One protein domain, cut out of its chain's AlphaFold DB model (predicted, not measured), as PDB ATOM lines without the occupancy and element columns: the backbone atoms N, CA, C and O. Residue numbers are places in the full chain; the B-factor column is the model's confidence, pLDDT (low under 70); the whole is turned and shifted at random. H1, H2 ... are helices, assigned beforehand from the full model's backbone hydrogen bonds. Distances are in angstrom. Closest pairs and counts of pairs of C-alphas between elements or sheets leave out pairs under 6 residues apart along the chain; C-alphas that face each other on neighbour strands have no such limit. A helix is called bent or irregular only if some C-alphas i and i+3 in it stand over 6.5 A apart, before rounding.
ATOM      1  N   VAL A  11      -9.623  83.883 616.839       64.44
ATOM      2  CA  VAL A  11      -8.622  84.925 617.131       64.44
ATOM      3  C   VAL A  11      -7.369  84.726 616.272       64.44
ATOM      4  O   VAL A  11      -6.788  85.697 615.788       64.44
ATOM      5  N   GLU A  12      -6.986  83.471 616.032       69.06
ATOM      6  CA  GLU A  12      -5.917  83.088 615.102       69.06
ATOM      7  C   GLU A  12      -6.277  83.441 613.649       69.06
ATOM      8  O   GLU A  12      -5.445  84.012 612.938       69.06
ATOM      9  N   ASP A  13      -7.533  83.210 613.250       77.56
ATOM     10  CA  ASP A  13      -8.066  83.571 611.932       77.56
ATOM     11  C   ASP A  13      -8.069  85.094 611.726       77.56
ATOM     12  O   ASP A  13      -7.540  85.585 610.728       77.56
ATOM     13  N   VAL A  14      -8.557  85.872 612.699       82.88
ATOM     14  CA  VAL A  14      -8.514  87.347 612.642       82.88
ATOM     15  C   VAL A  14      -7.070  87.853 612.577       82.88
ATOM     16  O   VAL A  14      -6.765  88.755 611.799       82.88
ATOM     17  N   GLY A  15      -6.152  87.251 613.338       86.56
ATOM     18  CA  GLY A  15      -4.733  87.602 613.304       86.56
ATOM     19  C   GLY A  15      -4.056  87.298 611.963       86.56
ATOM     20  O   GLY A  15      -3.129  88.015 611.582       86.56
ATOM     21  N   SER A  16      -4.506  86.263 611.248       86.38
ATOM     22  CA  SER A  16      -4.033  85.951 609.894       86.38
ATOM     23  C   SER A  16      -4.522  86.981 608.875       86.38
ATOM     24  O   SER A  16      -3.712  87.541 608.146       86.38
ATOM     25  N   ILE A  17      -5.806  87.347 608.934       88.44
ATOM     26  CA  ILE A  17      -6.421  88.344 608.053       88.44
ATOM     27  C   ILE A  17      -5.762  89.713 608.239       88.44
ATOM     28  O   ILE A  17      -5.440  90.390 607.267       88.44
ATOM     29  N   VAL A  18      -5.515  90.123 609.487       91.12
ATOM     30  CA  VAL A  18      -4.831  91.391 609.778       91.12
ATOM     31  C   VAL A  18      -3.406  91.383 609.225       91.12
ATOM     32  O   VAL A  18      -2.981  92.379 608.643       91.12
ATOM     33  N   ARG A  19      -2.673  90.270 609.352       92.00
ATOM     34  CA  ARG A  19      -1.330  90.133 608.767       92.00
ATOM     35  C   ARG A  19      -1.352  90.201 607.245       92.00
ATOM     36  O   ARG A  19      -0.522  90.908 606.685       92.00
ATOM     37  N   ASP A  20      -2.309  89.551 606.595       90.94
ATOM     38  CA  ASP A  20      -2.440  89.576 605.136       90.94
ATOM     39  C   ASP A  20      -2.797  90.974 604.618       90.94
ATOM     40  O   ASP A  20      -2.242  91.424 603.614       90.94
ATOM     41  N   ILE A  21      -3.669  91.702 605.327       91.50
ATOM     42  CA  ILE A  21      -4.000  93.101 605.015       91.50
ATOM     43  C   ILE A  21      -2.766  93.991 605.175       91.50
ATOM     44  O   ILE A  21      -2.475  94.796 604.292       91.50
ATOM     45  N   LEU A  22      -2.032  93.853 606.281       93.50
ATOM     46  CA  LEU A  22      -0.824  94.640 606.529       93.50
ATOM     47  C   LEU A  22       0.254  94.352 605.484       93.50
ATOM     48  O   LEU A  22       0.815  95.291 604.933       93.50
ATOM     49  N   PHE A  23       0.473  93.080 605.154       94.94
ATOM     50  CA  PHE A  23       1.427  92.664 604.132       94.94
ATOM     51  C   PHE A  23       1.044  93.191 602.744       94.94
ATOM     52  O   PHE A  23       1.884  93.721 602.020       94.94
ATOM     53  N   SER A  24      -0.240  93.107 602.386       92.31
ATOM     54  CA  SER A  24      -0.754  93.637 601.118       92.31
ATOM     55  C   SER A  24      -0.592  95.155 601.037       92.31
ATOM     56  O   SER A  24      -0.162  95.677 600.010       92.31
ATOM     57  N   ASN A  25      -0.884  95.870 602.125       91.88
ATOM     58  CA  ASN A  25      -0.720  97.320 602.194       91.88
ATOM     59  C   ASN A  25       0.752  97.730 602.121       91.88
ATOM     60  O   ASN A  25       1.086  98.644 601.373       91.88
ATOM     61  N   GLU A  26       1.635  97.054 602.854       90.75
ATOM     62  CA  GLU A  26       3.075  97.308 602.827       90.75
ATOM     63  C   GLU A  26       3.654  97.059 601.430       90.75
ATOM     64  O   GLU A  26       4.411  97.882 600.922       90.75
ATOM     65  N   TYR A  27       3.228  95.990 600.755       89.25
ATOM     66  CA  TYR A  27       3.612  95.713 599.374       89.25
ATOM     67  C   TYR A  27       3.165  96.819 598.405       89.25
ATOM     68  O   TYR A  27       3.961  97.271 597.582       89.25
ATOM     69  N   ILE A  28       1.912  97.277 598.503       87.88
ATOM     70  CA  ILE A  28       1.376  98.346 597.646       87.88
ATOM     71  C   ILE A  28       2.113  99.663 597.903       87.88
ATOM     72  O   ILE A  28       2.515 100.327 596.952       87.88
ATOM     73  N   VAL A  29       2.322 100.031 599.170       86.31
ATOM     74  CA  VAL A  29       3.044 101.254 599.545       86.31
ATOM     75  C   VAL A  29       4.483 101.193 599.051       86.31
ATOM     76  O   VAL A  29       4.919 102.127 598.388       86.31
ATOM     77  N   ASN A  30       5.193 100.090 599.295       84.12
ATOM     78  CA  ASN A  30       6.563  99.922 598.824       84.12
ATOM     79  C   ASN A  30       6.636 100.017 597.305       84.12
ATOM     80  O   ASN A  30       7.501 100.719 596.808       84.12
ATOM     81  N   ARG A  31       5.700  99.405 596.571       82.00
ATOM     82  CA  ARG A  31       5.673  99.481 595.106       82.00
ATOM     83  C   ARG A  31       5.399 100.892 594.578       82.00
ATOM     84  O   ARG A  31       6.039 101.326 593.628       82.00
ATOM     85  N   LEU A  32       4.474 101.621 595.198       75.50
ATOM     86  CA  LEU A  32       4.176 103.010 594.829       75.50
ATOM     87  C   LEU A  32       5.331 103.962 595.176       75.50
ATOM     88  O   LEU A  32       5.588 104.904 594.431       75.50
ATOM     89  N   VAL A  33       6.025 103.724 596.291       76.38
ATOM     90  CA  VAL A  33       7.211 104.493 596.697       76.38
ATOM     91  C   VAL A  33       8.395 104.171 595.786       76.38
ATOM     92  O   VAL A  33       9.049 105.093 595.308       76.38
ATOM     93  N   THR A  34       8.623 102.895 595.458       68.69
ATOM     94  CA  THR A  34       9.680 102.501 594.520       68.69
ATOM     95  C   THR A  34       9.434 103.041 593.124       68.69
ATOM     96  O   THR A  34      10.399 103.444 592.506       68.69
ATOM     97  N   ASP A  35       8.195 103.140 592.633       67.12
ATOM     98  CA  ASP A  35       7.921 103.753 591.319       67.12
ATOM     99  C   ASP A  35       8.268 105.262 591.301       67.12
ATOM    100  O   ASP A  35       8.706 105.800 590.283       67.12
ATOM    101  N   ILE A  36       8.116 105.961 592.436       66.19
ATOM    102  CA  ILE A  36       8.522 107.371 592.594       66.19
ATOM    103  C   ILE A  36      10.051 107.495 592.710       66.19
ATOM    104  O   ILE A  36      10.632 108.434 592.162       66.19
ATOM    105  N   ASP A  37      10.709 106.544 593.372       62.41
ATOM    106  CA  ASP A  37      12.169 106.487 593.508       62.41
ATOM    107  C   ASP A  37      12.875 105.908 592.261       62.41
ATOM    108  O   ASP A  37      14.031 106.232 591.978       62.41
ATOM    109  N   GLU A  38      12.199 105.105 591.443       62.47
ATOM    110  CA  GLU A  38      12.665 104.670 590.121       62.47
ATOM    111  C   GLU A  38      12.659 105.842 589.138       62.47
ATOM    112  O   GLU A  38      13.503 105.903 588.255       62.47
ATOM    113  N   LEU A  39      11.791 106.834 589.357       58.25
ATOM    114  CA  LEU A  39      11.866 108.177 588.777       58.25
ATOM    115  C   LEU A  39      12.505 109.178 589.753       58.25
ATOM    116  O   LEU A  39      12.187 110.373 589.738       58.25
ATOM    117  N   SER A  40      13.415 108.706 590.613       70.31
ATOM    118  CA  SER A  40      14.032 109.550 591.629       70.31
ATOM    119  C   SER A  40      14.679 110.766 590.991       70.31
ATOM    120  O   SER A  40      15.395 110.724 589.986       70.31
ATOM    121  N   ARG A  41      14.482 111.889 591.674       68.81
ATOM    122  CA  ARG A  41      15.226 113.135 591.483       68.81
ATOM    123  C   ARG A  41      16.724 112.908 591.285       68.81
ATOM    124  O   ARG A  41      17.356 113.698 590.589       68.81
ATOM    125  N   ASP A  42      17.273 111.864 591.892       76.44
ATOM    126  CA  ASP A  42      18.685 111.539 591.816       76.44
ATOM    127  C   ASP A  42      19.069 110.907 590.479       76.44
ATOM    128  O   ASP A  42      20.057 111.350 589.907       76.44
ATOM    129  N   GLN A  43      18.257 110.026 589.880       80.56
ATOM    130  CA  GLN A  43      18.500 109.556 588.507       80.56
ATOM    131  C   GLN A  43      18.437 110.693 587.477       80.56
ATOM    132  O   GLN A  43      19.273 110.758 586.574       80.56
ATOM    133  N   LEU A  44      17.499 111.634 587.634       80.69
ATOM    134  CA  LEU A  44      17.420 112.821 586.774       80.69
ATOM    135  C   LEU A  44      18.649 113.722 586.931       80.69
ATOM    136  O   LEU A  44      19.189 114.195 585.934       80.69
ATOM    137  N   LYS A  45      19.125 113.940 588.161       84.62
ATOM    138  CA  LYS A  45      20.373 114.679 588.407       84.62
ATOM    139  C   LYS A  45      21.579 113.959 587.824       84.62
ATOM    140  O   LYS A  45      22.457 114.622 587.282       84.62
ATOM    141  N   ASP A  46      21.622 112.636 587.919       87.25
ATOM    142  CA  ASP A  46      22.710 111.819 587.388       87.25
ATOM    143  C   ASP A  46      22.735 111.878 585.855       87.25
ATOM    144  O   ASP A  46      23.791 112.036 585.246       87.25
ATOM    145  N   MET A  47      21.562 111.842 585.214       83.81
ATOM    146  CA  MET A  47      21.408 112.069 583.775       83.81
ATOM    147  C   MET A  47      21.817 113.484 583.357       83.81
ATOM    148  O   MET A  47      22.562 113.626 582.391       83.81
ATOM    149  N   ILE A  48      21.381 114.522 584.080       86.88
ATOM    150  CA  ILE A  48      21.768 115.917 583.811       86.88
ATOM    151  C   ILE A  48      23.284 116.075 583.953       86.88
ATOM    152  O   ILE A  48      23.938 116.570 583.045       86.88
ATOM    153  N   SER A  49      23.858 115.546 585.033       88.06
ATOM    154  CA  SER A  49      25.298 115.606 585.293       88.06
ATOM    155  C   SER A  49      26.095 114.865 584.222       88.06
ATOM    156  O   SER A  49      27.144 115.346 583.802       88.06
ATOM    157  N   LYS A  50      25.603 113.722 583.728       88.31
ATOM    158  CA  LYS A  50      26.212 112.995 582.600       88.31
ATOM    159  C   LYS A  50      26.154 113.803 581.305       88.31
ATOM    160  O   LYS A  50      27.155 113.845 580.594       88.31
ATOM    161  N   VAL A  51      25.030 114.458 581.010       85.50
ATOM    162  CA  VAL A  51      24.892 115.327 579.831       85.50
ATOM    163  C   VAL A  51      25.834 116.525 579.932       85.50
ATOM    164  O   VAL A  51      26.597 116.758 578.998       85.50
TER     165      VAL A  51
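What this domain is: This is residues 11 to 51 of the 153 residues of an uncharacterized protein of Mikania micrantha (UniProt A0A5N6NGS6). One long helix, H1, and a shorter one, H2, follow each other end to end as a thin rod, with a small step at the link and nothing folded back on either helix. The printed part has 41 residues, with two named helices in the order H1, H2 and no named strand; the class is all helix. It is extended, with a radius of gyration of the C-alphas of 17.6 A, and spans 58 by 9 by 8 A.

How they stand to each other: H1, residues 11 to 38, and H2, residues 41 to 51, meet only through their link, a tight one of 2 residues. In both helices every O i to N i+4 pair is within hydrogen-bond range.

Where its parts are: H1 begins at C-alpha 11, (-8.622, 84.925, 617.131), and measures 39.7 A to C-alpha 38, (12.665, 104.670, 590.121). H2 measures 15.3 A and ends at C-alpha 51, (24.892, 115.327, 579.831). Neither helix is bent.

The domain as a whole: The two C-alphas farthest apart are those of Val 11 and Val 51, 58.6 A. Residues 11 to 51 stand free. The printed part has no cut. Its mean pLDDT is 81.3; residues 11 to 12, 34 to 39 and 41 are under 70.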